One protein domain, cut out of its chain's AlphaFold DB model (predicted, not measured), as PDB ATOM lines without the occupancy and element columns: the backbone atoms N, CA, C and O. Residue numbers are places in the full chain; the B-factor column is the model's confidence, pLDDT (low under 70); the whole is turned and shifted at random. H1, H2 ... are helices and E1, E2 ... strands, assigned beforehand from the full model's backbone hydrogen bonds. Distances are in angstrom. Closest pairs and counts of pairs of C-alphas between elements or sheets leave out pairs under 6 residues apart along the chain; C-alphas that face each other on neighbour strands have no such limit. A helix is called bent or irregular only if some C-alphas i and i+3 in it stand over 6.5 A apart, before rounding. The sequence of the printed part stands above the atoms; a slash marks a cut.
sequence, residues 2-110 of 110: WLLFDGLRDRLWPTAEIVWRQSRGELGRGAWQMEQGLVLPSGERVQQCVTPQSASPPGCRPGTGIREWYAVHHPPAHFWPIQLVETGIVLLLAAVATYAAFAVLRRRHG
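Overview. This is residues 2 to 110 of the 110 residues of an uncharacterized protein of Streptomyces marianii (UniProt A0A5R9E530). A small, strongly twisted sheet of four strands makes a head, and the long helix H2 leads away from one end of it like a handle, with residues 87 to 110 sticking out free. The short helix H1 lies near the place where the handle leaves the head, its residues 2 to 8 standing free, and the long unnamed stretch of residues 48 to 67 reaches to the other end of the whole. The 109 printed residues hold two named helices and four named strands, in the order H1, E1, E2, E3, E4, H2; the sheet runs E1, E4, E2, E3, all antiparallel, and the class is mixed, helices and strands. The whole is extended, a rod spanning 77 by 27 by 23 A, with a radius of gyration of the C-alphas of 21.9 A.

Arrangement. H1, residues 2 to 9, is not on the sheet. E1, residues 16 to 21, is an edge strand and the antiparallel neighbour of E4, residues 68 to 74, at 157 degrees; N 18 and O 71 are 3.0 A apart, within hydrogen-bond range. E2, residues 32 to 39, is on the other side of E4, antiparallel at 162 degrees, with N 37 and O 70 at 3.0 A. E2 forms a hairpin with the other edge strand, E3, residues 45 to 47, at 135 degrees, with N 38 and O 46 at 2.9 A. H2, residues 76 to 109, is only just on the sheet, with 5 pairs of C-alphas within 10 A; it only grazes it, with residues 76 to 82. H1 and H2 are close but not clearly touching: their closest C-alphas, those of Arg 9 and Ile 82, are 8.0 A apart. Their lines stand at a steep tilt of 69.8 degrees, only just short of about perpendicular, and run opposite ways. Every O i to N i+4 pair is within hydrogen-bond range in H1, and 28 of 30 are in H2.

Along the chain. H1 begins at C-alpha 2, at (-5.402, 92.215, 20.705), and is 11.3 A long. E1 measures 17.1 A, E2 20.7 A, E3 6.3 A and E4 19.7 A; C-alpha 68, where E4 begins, is at (7.332, 94.537, -10.477). H2 is 51.2 A long and ends at C-alpha 109, at (-5.946, 116.132, 52.530). H2 is irregular, but only just: C-alphas 77 and 80 are 6.9 A apart.

Size, cuts and confidence. The two C-alphas farthest apart, those of Gly 63 and Gly 110, are 77.2 A apart. Without the stretches that stand free, the body of 78 residues spans 44 by 22 by 21 A. The printed part has no cut. The link from E3 to E4, of 20 residues, is long; those from E2 to E3 and from E4 to H2 are tight. The mean pLDDT of the printed part is 82.3; residues 2 to 6, 22 to 23, 50 to 59, 61 to 67 and 110 are under 70.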
ATOM      1  N   TRP A   2      -6.746  92.379  21.300       54.56
ATOM      2  CA  TRP A   2      -5.402  92.215  20.705       54.56
ATOM      3  C   TRP A   2      -5.176  92.923  19.349       54.56
ATOM      4  O   TRP A   2      -4.113  93.483  19.129       54.56
ATOM      5  N   LEU A   3      -6.198  93.021  18.490       57.81
ATOM      6  CA  LEU A   3      -6.075  93.633  17.150       57.81
ATOM      7  C   LEU A   3      -5.784  95.146  17.146       57.81
ATOM      8  O   LEU A   3      -5.268  95.671  16.165       57.81
ATOM      9  N   LEU A   4      -6.132  95.861  18.221       61.50
ATOM     10  CA  LEU A   4      -5.895  97.307  18.305       61.50
ATOM     11  C   LEU A   4      -4.421  97.629  18.569       61.50
ATOM     12  O   LEU A   4      -3.917  98.622  18.054       61.50
ATOM     13  N   PHE A   5      -3.742  96.797  19.363       64.81
ATOM     14  CA  PHE A   5      -2.332  96.996  19.684       64.81
ATOM     15  C   PHE A   5      -1.433  96.689  18.487       64.81
ATOM     16  O   PHE A   5      -0.534  97.479  18.210       64.81
ATOM     17  N   ASP A   6      -1.725  95.621  17.740       69.94
ATOM     18  CA  ASP A   6      -0.960  95.273  16.536       69.94
ATOM     19  C   ASP A   6      -1.045  96.393  15.487       69.94
ATOM     20  O   ASP A   6      -0.022  96.925  15.072       69.94
ATOM     21  N   GLY A   7      -2.254  96.872  15.167       74.50
ATOM     22  CA  GLY A   7      -2.416  97.952  14.186       74.50
ATOM     23  C   GLY A   7      -1.830  99.305  14.617       74.50
ATOM     24  O   GLY A   7      -1.503 100.135  13.764       74.50
ATOM     25  N   LEU A   8      -1.700  99.558  15.926       81.50
ATOM     26  CA  LEU A   8      -1.031 100.759  16.434       81.50
ATOM     27  C   LEU A   8       0.488 100.638  16.292       81.50
ATOM     28  O   LEU A   8       1.134 101.593  15.867       81.50
ATOM     29  N   ARG A   9       1.038  99.467  16.628       83.00
ATOM     30  CA  ARG A   9       2.475  99.184  16.592       83.00
ATOM     31  C   ARG A   9       3.061  99.384  15.198       83.00
ATOM     32  O   ARG A   9       4.088 100.045  15.065       83.00
ATOM     33  N   ASP A  10       2.342  98.923  14.180       83.38
ATOM     34  CA  ASP A  10       2.680  99.079  12.757       83.38
ATOM     35  C   ASP A  10       2.860 100.545  12.331       83.38
ATOM     36  O   ASP A  10       3.515 100.852  11.337       83.38
ATOM     37  N   ARG A  11       2.247 101.476  13.071       84.81
ATOM     38  CA  ARG A  11       2.218 102.910  12.760       84.81
ATOM     39  C   ARG A  11       3.088 103.756  13.684       84.81
ATOM     40  O   ARG A  11       3.152 104.968  13.489       84.81
ATOM     41  N   LEU A  12       3.763 103.159  14.670       88.19
ATOM     42  CA  LEU A  12       4.643 103.895  15.590       88.19
ATOM     43  C   LEU A  12       5.896 104.446  14.901       88.19
ATOM     44  O   LEU A  12       6.532 105.363  15.418       88.19
ATOM     45  N   TRP A  13       6.257 103.892  13.742       90.62
ATOM     46  CA  TRP A  13       7.417 104.310  12.969       90.62
ATOM     47  C   TRP A  13       7.140 104.205  11.462       90.62
ATOM     48  O   TRP A  13       6.400 103.309  11.059       90.62
ATOM     49  N   PRO A  14       7.728 105.063  10.606       91.69
ATOM     50  CA  PRO A  14       7.544 104.962   9.161       91.69
ATOM     51  C   PRO A  14       7.990 103.604   8.602       91.69
ATOM     52  O   PRO A  14       9.053 103.092   8.951       91.69
ATOM     53  N   THR A  15       7.196 103.027   7.705       92.38
ATOM     54  CA  THR A  15       7.552 101.808   6.968       92.38
ATOM     55  C   THR A  15       8.480 102.117   5.794       92.38
ATOM     56  O   THR A  15       8.420 103.201   5.216       92.38
ATOM     57  N   ALA A  16       9.295 101.142   5.398       91.50
ATOM     58  CA  ALA A  16      10.071 101.188   4.165       91.50
ATOM     59  C   ALA A  16       9.384 100.373   3.063       91.50
ATOM     60  O   ALA A  16       8.801  99.318   3.321       91.50
ATOM     61  N   GLU A  17       9.501 100.841   1.825       92.69
ATOM     62  CA  GLU A  17       9.049 100.118   0.641       92.69
ATOM     63  C   GLU A  17      10.252  99.655  -0.177       92.69
ATOM     64  O   GLU A  17      11.233 100.381  -0.341       92.69
ATOM     65  N   ILE A  18      10.170  98.435  -0.695       90.19
ATOM     66  CA  ILE A  18      11.135  97.891  -1.643       90.19
ATOM     67  C   ILE A  18      10.395  97.292  -2.835       90.19
ATOM     68  O   ILE A  18       9.324  96.702  -2.680       90.19
ATOM     69  N   VAL A  19      10.982  97.458  -4.021       90.00
ATOM     70  CA  VAL A  19      10.434  96.982  -5.291       90.00
ATOM     71  C   VAL A  19      11.453  96.076  -5.975       90.00
ATOM     72  O   VAL A  19      12.620  96.442  -6.122       90.00
ATOM     73  N   TRP A  20      11.012  94.901  -6.418       85.75
ATOM     74  CA  TRP A  20      11.821  93.942  -7.171       85.75
ATOM     75  C   TRP A  20      11.274  93.770  -8.581       85.75
ATOM     76  O   TRP A  20      10.071  93.616  -8.785       85.75
ATOM     77  N   ARG A  21      12.161  93.766  -9.578       81.69
ATOM     78  CA  ARG A  21      11.776  93.519 -10.972       81.69
ATOM     79  C   ARG A  21      11.797  92.026 -11.263       81.69
ATOM     80  O   ARG A  21      12.695  91.327 -10.804       81.69
ATOM     81  N   GLN A  22      10.860  91.575 -12.097       66.81
ATOM     82  CA  GLN A  22      10.771  90.217 -12.663       66.81
ATOM     83  C   GLN A  22      10.462  89.079 -11.669       66.81
ATOM     84  O   GLN A  22       9.616  88.242 -11.974       66.81
ATOM     85  N   SER A  23      11.074  89.043 -10.483       69.50
ATOM     86  CA  SER A  23      10.819  88.029  -9.453       69.50
ATOM     87  C   SER A  23      10.570  88.648  -8.080       69.50
ATOM     88  O   SER A  23      10.963  89.781  -7.797       69.50
ATOM     89  N   ARG A  24       9.886  87.889  -7.219       73.38
ATOM     90  CA  ARG A  24       9.726  88.253  -5.815       73.38
ATOM     91  C   ARG A  24      11.079  88.112  -5.128       73.38
ATOM     92  O   ARG A  24      11.624  87.012  -5.081       73.38
ATOM     93  N   GLY A  25      11.607  89.218  -4.613       77.00
ATOM     94  CA  GLY A  25      12.798  89.185  -3.776       77.00
ATOM     95  C   GLY A  25      12.488  88.749  -2.348       77.00
ATOM     96  O   GLY A  25      11.330  88.664  -1.929       77.00
ATOM     97  N   GLU A  26      13.549  88.485  -1.598       81.94
ATOM     98  CA  GLU A  26      13.471  88.193  -0.172       81.94
ATOM     99  C   GLU A  26      13.768  89.458   0.632       81.94
ATOM    100  O   GLU A  26      14.660  90.243   0.296       81.94
ATOM    101  N   LEU A  27      13.019  89.656   1.714       86.31
ATOM    102  CA  LEU A  27      13.367  90.662   2.705       86.31
ATOM    103  C   LEU A  27      14.556  90.169   3.540       86.31
ATOM    104  O   LEU A  27      14.696  88.975   3.804       86.31
ATOM    105  N   GLY A  28      15.407  91.099   3.980       85.12
ATOM    106  CA  GLY A  28      16.528  90.771   4.859       85.12
ATOM    107  C   GLY A  28      16.061  90.088   6.152       85.12
ATOM    108  O   GLY A  28      14.972  90.363   6.657       85.12
ATOM    109  N   ARG A  29      16.894  89.205   6.719       87.06
ATOM    110  CA  ARG A  29      16.586  88.549   8.003       87.06
ATOM    111  C   ARG A  29      16.259  89.585   9.081       87.06
ATOM    112  O   ARG A  29      16.998  90.549   9.258       87.06
ATOM    113  N   GLY A  30      15.165  89.358   9.805       84.38
ATOM    114  CA  GLY A  30      14.674  90.271  10.842       84.38
ATOM    115  C   GLY A  30      13.839  91.442  10.319       84.38
ATOM    116  O   GLY A  30      13.427  92.278  11.116       84.38
ATOM    117  N   ALA A  31      13.576  91.520   9.011       89.31
ATOM    118  CA  ALA A  31      12.574  92.431   8.482       89.31
ATOM    119  C   ALA A  31      11.170  91.945   8.858       89.31
ATOM    120  O   ALA A  31      10.834  90.773   8.678       89.31
ATOM    121  N   TRP A  32      10.340  92.862   9.342       88.81
ATOM    122  CA  TRP A  32       8.932  92.588   9.595       88.81
ATOM    123  C   TRP A  32       8.110  93.048   8.396       88.81
ATOM    124  O   TRP A  32       8.001  94.242   8.123       88.81
ATOM    125  N   GLN A  33       7.579  92.087   7.642       88.62
ATOM    126  CA  GLN A  33       6.757  92.359   6.471       88.62
ATOM    127  C   GLN A  33       5.329  92.731   6.871       88.62
ATOM    128  O   GLN A  33       4.666  91.962   7.565       88.62
ATOM    129  N   MET A  34       4.855  93.863   6.356       87.38
ATOM    130  CA  MET A  34       3.496  94.362   6.574       87.38
ATOM    131  C   MET A  34       2.603  94.068   5.376       87.38
ATOM    132  O   MET A  34       1.502  93.540   5.507       87.38
ATOM    133  N   GLU A  35       3.110  94.373   4.183       86.88
ATOM    134  CA  GLU A  35       2.384  94.218   2.932       86.88
ATOM    135  C   GLU A  35       3.310  93.645   1.868       86.88
ATOM    136  O   GLU A  35       4.511  93.913   1.845       86.88
ATOM    137  N   GLN A  36       2.736  92.871   0.960       85.12
ATOM    138  CA  GLN A  36       3.395  92.453  -0.265       85.12
ATOM    139  C   GLN A  36       2.379  92.392  -1.389       85.12
ATOM    140  O   GLN A  36       1.207  92.073  -1.155       85.12
ATOM    141  N   GLY A  37       2.834  92.633  -2.605       83.69
ATOM    142  CA  GLY A  37       1.956  92.603  -3.754       83.69
ATOM    143  C   GLY A  37       2.686  92.719  -5.076       83.69
ATOM    144  O   GLY A  37       3.916  92.657  -5.162       83.69
ATOM    145  N   LEU A  38       1.877  92.876  -6.113       83.38
ATOM    146  CA  LEU A  38       2.302  93.059  -7.489       83.38
ATOM    147  C   LEU A  38       1.910  94.443  -7.978       83.38
ATOM    148  O   LEU A  38       0.870  94.975  -7.591       83.38
ATOM    149  N   VAL A  39       2.716  94.979  -8.887       83.19
ATOM    150  CA  VAL A  39       2.347  96.129  -9.709       83.19
ATOM    151  C   VAL A  39       2.071  95.629 -11.128       83.19
ATOM    152  O   VAL A  39       2.949  95.075 -11.800       83.19
ATOM    153  N   LEU A  40       0.825  95.786 -11.574       78.88
ATOM    154  CA  LEU A  40       0.366  95.419 -12.915       78.88
ATOM    155  C   LEU A  40       0.975  96.349 -13.981       78.88
ATOM    156  O   LEU A  40       1.379  97.471 -13.670       78.88
ATOM    157  N   PRO A  41       0.991  95.958 -15.272       78.75
ATOM    158  CA  PRO A  41       1.398  96.851 -16.361       78.75
ATOM    159  C   PRO A  41       0.618  98.167 -16.445       78.75
ATOM    160  O   PRO A  41       1.157  99.147 -16.953       78.75
ATOM    161  N   SER A  42      -0.623  98.182 -15.950       80.88
ATOM    162  CA  SER A  42      -1.463  99.376 -15.806       80.88
ATOM    163  C   SER A  42      -0.984 100.339 -14.709       80.88
ATOM    164  O   SER A  42      -1.479 101.458 -14.638       80.88
ATOM    165  N   GLY A  43      -0.046  99.921 -13.851       81.62
ATOM    166  CA  GLY A  43       0.371 100.636 -12.640       81.62
ATOM    167  C   GLY A  43      -0.471 100.311 -11.401       81.62
ATOM    168  O   GLY A  43      -0.174 100.797 -10.313       81.62
ATOM    169  N   GLU A  44      -1.509  99.484 -11.537       83.06
ATOM    170  CA  GLU A  44      -2.374  99.090 -10.425       83.06
ATOM    171  C   GLU A  44      -1.647  98.156  -9.441       83.06
ATOM    172  O   GLU A  44      -0.943  97.228  -9.850       83.06
ATOM    173  N   ARG A  45      -1.828  98.403  -8.136       84.12
ATOM    174  CA  ARG A  45      -1.243  97.601  -7.053       84.12
ATOM    175  C   ARG A  45      -2.241  96.545  -6.595       84.12
ATOM    176  O   ARG A  45      -3.327  96.879  -6.134       84.12
ATOM    177  N   VAL A  46      -1.841  95.280  -6.672       80.56
ATOM    178  CA  VAL A  46      -2.627  94.143  -6.179       80.56
ATOM    179  C   VAL A  46      -1.948  93.592  -4.933       80.56
ATOM    180  O   VAL A  46      -0.843  93.047  -5.002       80.56
ATOM    181  N   GLN A  47      -2.605  93.759  -3.787       81.81
ATOM    182  CA  GLN A  47      -2.102  93.308  -2.491       81.81
ATOM    183  C   GLN A  47      -2.226  91.784  -2.338       81.81
ATOM    184  O   GLN A  47      -3.017  91.135  -3.017       81.81
ATOM    185  N   GLN A  48      -1.475  91.213  -1.395       70.50
ATOM    186  CA  GLN A  48      -1.598  89.819  -0.942       70.50
ATOM    187  C   GLN A  48      -1.356  88.752  -2.026       70.50
ATOM    188  O   GLN A  48      -1.814  87.615  -1.911       70.50
ATOM    189  N   CYS A  49      -0.565  89.060  -3.053       71.12
ATOM    190  CA  CYS A  49      -0.092  88.045  -3.990       71.12
ATOM    191  C   CYS A  49       1.028  87.216  -3.334       71.12
ATOM    192  O   CYS A  49       2.197  87.588  -3.393       71.12
ATOM    193  N   VAL A  50       0.683  86.116  -2.653       62.47
ATOM    194  CA  VAL A  50       1.660  85.342  -1.855       62.47
ATOM    195  C   VAL A  50       2.199  84.117  -2.602       62.47
ATOM    196  O   VAL A  50       3.379  83.807  -2.441       62.47
ATOM    197  N   THR A  51       1.397  83.443  -3.439       55.31
ATOM    198  CA  THR A  51       1.796  82.213  -4.161       55.31
ATOM    199  C   THR A  51       0.999  81.979  -5.467       55.31
ATOM    200  O   THR A  51      -0.078  82.557  -5.649       55.31
ATOM    201  N   PRO A  52       1.472  81.097  -6.380       48.22
ATOM    202  CA  PRO A  52       0.735  80.691  -7.587       48.22
ATOM    203  C   PRO A  52      -0.439  79.731  -7.333       48.22
ATOM    204  O   PRO A  52      -1.153  79.394  -8.274       48.22
ATOM    205  N   GLN A  53      -0.624  79.236  -6.107       50.09
ATOM    206  CA  GLN A  53      -1.594  78.184  -5.808       50.09
ATOM    207  C   GLN A  53      -2.600  78.671  -4.755       50.09
ATOM    208  O   GLN A  53      -2.321  78.740  -3.563       50.09
ATOM    209  N   SER A  54      -3.757  79.049  -5.311       50.22
ATOM    210  CA  SER A  54      -5.136  78.866  -4.826       50.22
ATOM    211  C   SER A  54      -5.820  79.824  -3.837       50.22
ATOM    212  O   SER A  54      -7.000  79.604  -3.582       50.22
ATOM    213  N   ALA A  55      -5.230  80.944  -3.404       55.00
ATOM    214  CA  ALA A  55      -6.015  81.987  -2.701       55.00
ATOM    215  C   ALA A  55      -5.627  83.438  -3.029       55.00
ATOM    216  O   ALA A  55      -6.009  84.364  -2.317       55.00
ATOM    217  N   SER A  56      -4.857  83.656  -4.092       61.72
ATOM    218  CA  SER A  56      -4.438  85.009  -4.451       61.72
ATOM    219  C   SER A  56      -5.610  85.802  -5.064       61.72
ATOM    220  O   SER A  56      -6.367  85.229  -5.857       61.72
ATOM    221  N   PRO A  57      -5.762  87.101  -4.739       62.94
ATOM    222  CA  PRO A  57      -6.782  87.961  -5.333       62.94
ATOM    223  C   PRO A  57      -6.763  87.949  -6.873       62.94
ATOM    224  O   PRO A  57      -5.721  87.656  -7.484       62.94
ATOM    225  N   PRO A  58      -7.889  88.285  -7.534       65.81
ATOM    226  CA  PRO A  58      -7.909  88.490  -8.979       65.81
ATOM    227  C   PRO A  58      -6.774  89.439  -9.397       65.81
ATOM    228  O   PRO A  58      -6.628  90.514  -8.828       65.81
ATOM    229  N   GLY A  59      -5.945  89.023 -10.359       67.56
ATOM    230  CA  GLY A  59      -4.790  89.806 -10.825       67.56
ATOM    231  C   GLY A  59      -3.417  89.249 -10.435       67.56
ATOM    232  O   GLY A  59      -2.429  89.598 -11.072       67.56
ATOM    233  N   CYS A  60      -3.325  88.296  -9.502       70.69
ATOM    234  CA  CYS A  60      -2.040  87.702  -9.098       70.69
ATOM    235  C   CYS A  60      -1.503  86.591 -10.033       70.69
ATOM    236  O   CYS A  60      -0.746  85.723  -9.593       70.69
ATOM    237  N   ARG A  61      -1.908  86.547 -11.313       67.12
ATOM    238  CA  ARG A  61      -1.517  85.468 -12.243       67.12
ATOM    239  C   ARG A  61      -0.079  85.675 -12.758       67.12
ATOM    240  O   ARG A  61       0.163  86.666 -13.441       67.12
ATOM    241  N   PRO A  62       0.850  84.714 -12.565       56.00
ATOM    242  CA  PRO A  62       2.249  84.839 -13.003       56.00
ATOM    243  C   PRO A  62       2.496  84.964 -14.517       56.00
ATOM    244  O   PRO A  62       3.628  85.191 -14.927       56.00
ATOM    245  N   GLY A  63       1.471  84.809 -15.362       54.62
ATOM    246  CA  GLY A  63       1.612  84.758 -16.823       54.62
ATOM    247  C   GLY A  63       1.251  86.036 -17.586       54.62
ATOM    248  O   GLY A  63       1.453  86.076 -18.792       54.62
ATOM    249  N   THR A  64       0.714  87.077 -16.939       56.72
ATOM    250  CA  THR A  64       0.173  88.269 -17.635       56.72
ATOM    251  C   THR A  64       1.156  89.442 -17.739       56.72
ATOM    252  O   THR A  64       0.742  90.576 -17.957       56.72
ATOM    253  N   GLY A  65       2.461  89.189 -17.596       58.41
ATOM    254  CA  GLY A  65       3.483  90.238 -17.633       58.41
ATOM    255  C   GLY A  65       3.583  90.991 -16.309       58.41
ATOM    256  O   GLY A  65       3.287  92.182 -16.235       58.41
ATOM    257  N   ILE A  66       4.012  90.294 -15.254       61.94
ATOM    258  CA  ILE A  66       4.415  90.947 -14.005       61.94
ATOM    259  C   ILE A  66       5.564  91.904 -14.322       61.94
ATOM    260  O   ILE A  66       6.611  91.472 -14.807       61.94
ATOM    261  N   ARG A  67       5.380  93.199 -14.047       66.12
ATOM    262  CA  ARG A  67       6.476  94.167 -14.158       66.12
ATOM    263  C   ARG A  67       7.325  94.140 -12.898       66.12
ATOM    264  O   ARG A  67       8.542  93.972 -12.975       66.12
ATOM    265  N   GLU A  68       6.668  94.287 -11.751       82.50
ATOM    266  CA  GLU A  68       7.332  94.537 -10.477       82.50
ATOM    267  C   GLU A  68       6.563  93.907  -9.308       82.50
ATOM    268  O   GLU A  68       5.333  93.832  -9.302       82.50
ATOM    269  N   TRP A  69       7.316  93.454  -8.314       84.31
ATOM    270  CA  TRP A  69       6.844  93.061  -6.994       84.31
ATOM    271  C   TRP A  69       7.163  94.179  -6.021       84.31
ATOM    272  O   TRP A  69       8.222  94.789  -6.133       84.31
ATOM    273  N   TYR A  70       6.312  94.397  -5.029       88.25
ATOM    274  CA  TYR A  70       6.618  95.320  -3.943       88.25
ATOM    275  C   TYR A  70       6.406  94.660  -2.585       88.25
ATOM    276  O   TYR A  70       5.579  93.755  -2.440       88.25
ATOM    277  N   ALA A  71       7.124  95.153  -1.580       90.50
ATOM    278  CA  ALA A  71       6.823  94.891  -0.183       90.50
ATOM    279  C   ALA A  71       6.974  96.154   0.661       90.50
ATOM    280  O   ALA A  71       7.927  96.918   0.504       90.50
ATOM    281  N   VAL A  72       6.047  96.319   1.599       91.50
ATOM    282  CA  VAL A  72       6.117  97.306   2.675       91.50
ATOM    283  C   VAL A  72       6.539  96.570   3.938       91.50
ATOM    284  O   VAL A  72       5.946  95.549   4.299       91.50
ATOM    285  N   HIS A  73       7.589  97.047   4.594       91.56
ATOM    286  CA  HIS A  73       8.186  96.364   5.736       91.56
ATOM    287  C   HIS A  73       8.848  97.338   6.715       91.56
ATOM    288  O   HIS A  73       9.176  98.474   6.372       91.56
ATOM    289  N   HIS A  74       9.106  96.865   7.930       92.88
ATOM    290  CA  HIS A  74      10.070  97.478   8.836       92.88
ATOM    291  C   HIS A  74      11.427  96.785   8.658       92.88
ATOM    292  O   HIS A  74      11.533  95.586   8.940       92.88
ATOM    293  N   PRO A  75      12.475  97.495   8.197       92.50
ATOM    294  CA  PRO A  75      13.834  96.979   8.214       92.50
ATOM    295  C   PRO A  75      14.267  96.617   9.639       92.50
ATOM    296  O   PRO A  75      13.789  97.234  10.595       92.50
ATOM    297  N   PRO A  76      15.248  95.714   9.810       89.44
ATOM    298  CA  PRO A  76      15.791  95.379  11.130       89.44
ATOM    299  C   PRO A  76      16.240  96.609  11.938       89.44
ATOM    300  O   PRO A  76      16.110  96.648  13.160       89.44
ATOM    301  N   ALA A  77      16.711  97.654  11.250       89.75
ATOM    302  CA  ALA A  77      17.108  98.920  11.859       89.75
ATOM    303  C   ALA A  77      15.958  99.660  12.580       89.75
ATOM    304  O   ALA A  77      16.227 100.486  13.448       89.75
ATOM    305  N   HIS A  78      14.689  99.369  12.269       91.81
ATOM    306  CA  HIS A  78      13.528  99.982  12.929       91.81
ATOM    307  C   HIS A  78      13.232  99.391  14.312       91.81
ATOM    308  O   HIS A  78      12.421  99.958  15.041       91.81
ATOM    309  N   PHE A  79      13.906  98.305  14.710       90.31
ATOM    310  CA  PHE A  79      13.702  97.678  16.016       90.31
ATOM    311  C   PHE A  79      13.883  98.674  17.170       90.31
ATOM    312  O   PHE A  79      12.956  98.900  17.943       90.31
ATOM    313  N   TRP A  80      15.050  99.316  17.261       94.00
ATOM    314  CA  TRP A  80      15.358 100.239  18.357       94.00
ATOM    315  C   TRP A  80      14.463 101.485  18.385       94.00
ATOM    316  O   TRP A  80      13.931 101.781  19.455       94.00
ATOM    317  N   PRO A  81      14.236 102.195  17.261       93.88
ATOM    318  CA  PRO A  81      13.293 103.308  17.235       93.88
ATOM    319  C   PRO A  81      11.899 102.941  17.756       93.88
ATOM    320  O   PRO A  81      11.357 103.658  18.595       93.88
ATOM    321  N   ILE A  82      11.350 101.797  17.333       91.31
ATOM    322  CA  ILE A  82      10.035 101.331  17.795       91.31
ATOM    323  C   ILE A  82      10.064 101.031  19.299       91.31
ATOM    324  O   ILE A  82       9.195 101.508  20.022       91.31
ATOM    325  N   GLN A  83      11.085 100.321  19.794       93.38
ATOM    326  CA  GLN A  83      11.217 100.021  21.227       93.38
ATOM    327  C   GLN A  83      11.308 101.288  22.096       93.38
ATOM    328  O   GLN A  83      10.741 101.340  23.190       93.38
ATOM    329  N   LEU A  84      11.986 102.332  21.613       95.56
ATOM    330  CA  LEU A  84      12.077 103.612  22.316       95.56
ATOM    331  C   LEU A  84      10.735 104.352  22.345       95.56
ATOM    332  O   LEU A  84      10.365 104.881  23.393       95.56
ATOM    333  N   VAL A  85       9.991 104.368  21.235       94.62
ATOM    334  CA  VAL A  85       8.647 104.967  21.184       94.62
ATOM    335  C   VAL A  85       7.685 104.222  22.110       94.62
ATOM    336  O   VAL A  85       7.001 104.857  22.913       94.62
ATOM    337  N   GLU A  86       7.674 102.888  22.059       93.25
ATOM    338  CA  GLU A  86       6.866 102.041  22.946       93.25
ATOM    339  C   GLU A  86       7.180 102.342  24.421       93.25
ATOM    340  O   GLU A  86       6.278 102.636  25.208       93.25
ATOM    341  N   THR A  87       8.466 102.372  24.782       95.94
ATOM    342  CA  THR A  87       8.914 102.691  26.147       95.94
ATOM    343  C   THR A  87       8.518 104.111  26.561       95.94
ATOM    344  O   THR A  87       8.035 104.317  27.674       95.94
ATOM    345  N   GLY A  88       8.670 105.095  25.672       96.00
ATOM    346  CA  GLY A  88       8.283 106.482  25.925       96.00
ATOM    347  C   GLY A  88       6.790 106.637  26.226       96.00
ATOM    348  O   GLY A  88       6.426 107.354  27.158       96.00
ATOM    349  N   ILE A  89       5.928 105.915  25.501       95.00
ATOM    350  CA  ILE A  89       4.481 105.887  25.756       95.00
ATOM    351  C   ILE A  89       4.193 105.314  27.147       95.00
ATOM    352  O   ILE A  89       3.438 105.916  27.912       95.00
ATOM    353  N   VAL A  90       4.815 104.187  27.510       96.44
ATOM    354  CA  VAL A  90       4.624 103.576  28.837       96.44
ATOM    355  C   VAL A  90       5.067 104.521  29.955       96.44
ATOM    356  O   VAL A  90       4.338 104.703  30.931       96.44
ATOM    357  N   LEU A  91       6.226 105.167  29.804       98.31
ATOM    358  CA  LEU A  91       6.731 106.128  30.785       98.31
ATOM    359  C   LEU A  91       5.808 107.341  30.934       98.31
ATOM    360  O   LEU A  91       5.539 107.770  32.058       98.31
ATOM    361  N   LEU A  92       5.278 107.867  29.828       98.19
ATOM    362  CA  LEU A  92       4.322 108.971  29.856       98.19
ATOM    363  C   LEU A  92       3.045 108.585  30.615       98.19
ATOM    364  O   LEU A  92       2.596 109.331  31.487       98.19
ATOM    365  N   LEU A  93       2.484 107.405  30.334       98.19
ATOM    366  CA  LEU A  93       1.298 106.900  31.033       98.19
ATOM    367  C   LEU A  93       1.556 106.719  32.533       98.19
ATOM    368  O   LEU A  93       0.726 107.116  33.354       98.19
ATOM    369  N   ALA A  94       2.719 106.179  32.902       98.44
ATOM    370  CA  ALA A  94       3.112 106.015  34.299       98.44
ATOM    371  C   ALA A  94       3.245 107.368  35.024       98.44
ATOM    372  O   ALA A  94       2.752 107.523  36.147       98.44
ATOM    373  N   ALA A  95       3.854 108.368  34.381       98.44
ATOM    374  CA  ALA A  95       3.993 109.712  34.936       98.44
ATOM    375  C   ALA A  95       2.630 110.395  35.140       98.44
ATOM    376  O   ALA A  95       2.383 110.966  36.203       98.44
ATOM    377  N   VAL A  96       1.720 110.283  34.166       98.62
ATOM    378  CA  VAL A  96       0.353 110.822  34.263       98.62
ATOM    379  C   VAL A  96      -0.431 110.149  35.388       98.62
ATOM    380  O   VAL A  96      -1.064 110.843  36.184       98.62
ATOM    381  N   ALA A  97      -0.366 108.821  35.504       98.38
ATOM    382  CA  ALA A  97      -1.047 108.089  36.572       98.38
ATOM    383  C   ALA A  97      -0.516 108.485  37.958       98.38
ATOM    384  O   ALA A  97      -1.294 108.755  38.875       98.38
ATOM    385  N   THR A  98       0.808 108.595  38.087       98.38
ATOM    386  CA  THR A  98       1.463 109.040  39.322       98.38
ATOM    387  C   THR A  98       1.029 110.460  39.677       98.38
ATOM    388  O   THR A  98       0.575 110.711  40.792       98.38
ATOM    389  N   TYR A  99       1.081 111.386  38.717       98.25
ATOM    390  CA  TYR A  99       0.629 112.761  38.913       98.25
ATOM    391  C   TYR A  99      -0.842 112.827  39.344       98.25
ATOM    392  O   TYR A  99      -1.169 113.531  40.299       98.25
ATOM    393  N   ALA A 100      -1.724 112.068  38.690       98.00
ATOM    394  CA  ALA A 100      -3.140 112.008  39.035       98.00
ATOM    395  C   ALA A 100      -3.360 111.498  40.467       98.00
ATOM    396  O   ALA A 100      -4.144 112.092  41.207       98.00
ATOM    397  N   ALA A 101      -2.630 110.461  40.892       97.25
ATOM    398  CA  ALA A 101      -2.702 109.940  42.256       97.25
ATOM    399  C   ALA A 101      -2.318 111.008  43.296       97.25
ATOM    400  O   ALA A 101      -3.068 111.250  44.244       97.25
ATOM    401  N   PHE A 102      -1.202 111.718  43.083       97.25
ATOM    402  CA  PHE A 102      -0.787 112.814  43.966       97.25
ATOM    403  C   PHE A 102      -1.755 114.003  43.931       97.25
ATOM    404  O   PHE A 102      -2.028 114.603  44.969       97.25
ATOM    405  N   ALA A 103      -2.305 114.345  42.765       96.69
ATOM    406  CA  ALA A 103      -3.292 115.413  42.635       96.69
ATOM    407  C   ALA A 103      -4.581 115.090  43.404       96.69
ATOM    408  O   ALA A 103      -5.126 115.959  44.085       96.69
ATOM    409  N   VAL A 104      -5.051 113.839  43.344       97.06
ATOM    410  CA  VAL A 104      -6.195 113.369  44.135       97.06
ATOM    411  C   VAL A 104      -5.876 113.433  45.624       97.06
ATOM    412  O   VAL A 104      -6.674 113.988  46.375       97.06
ATOM    413  N   LEU A 105      -4.708 112.946  46.051       96.44
ATOM    414  CA  LEU A 105      -4.301 112.987  47.457       96.44
ATOM    415  C   LEU A 105      -4.270 114.427  47.994       96.44
ATOM    416  O   LEU A 105      -4.872 114.716  49.028       96.44
ATOM    417  N   ARG A 106      -3.653 115.353  47.249       94.12
ATOM    418  CA  ARG A 106      -3.603 116.782  47.599       94.12
ATOM    419  C   ARG A 106      -4.983 117.419  47.715       94.12
ATOM    420  O   ARG A 106      -5.179 118.250  48.586       94.12
ATOM    421  N   ARG A 107      -5.935 117.047  46.857       93.69
ATOM    422  CA  ARG A 107      -7.312 117.570  46.916       93.69
ATOM    423  C   ARG A 107      -8.118 117.031  48.100       93.69
ATOM    424  O   ARG A 107      -9.143 117.611  48.429       93.69
ATOM    425  N   ARG A 108      -7.727 115.886  48.670       92.25
ATOM    426  CA  ARG A 108      -8.463 115.210  49.754       92.25
ATOM    427  C   ARG A 108      -7.916 115.527  51.147       92.25
ATOM    428  O   ARG A 108      -8.670 115.404  52.105       92.25
ATOM    429  N   HIS A 109      -6.638 115.895  51.253       89.56
ATOM    430  CA  HIS A 109      -5.946 116.132  52.530       89.56
ATOM    431  C   HIS A 109      -5.295 117.517  52.654       89.56
ATOM    432  O   HIS A 109      -4.646 117.782  53.663       89.56
ATOM    433  N   GLY A 110      -5.407 118.355  51.624       61.44
ATOM    434  CA  GLY A 110      -4.968 119.750  51.636       61.44
ATOM    435  C   GLY A 110      -6.121 120.718  51.825       61.44
ATOM    436  O   GLY A 110      -7.283 120.297  51.621       61.44
TER     437      GLY A 110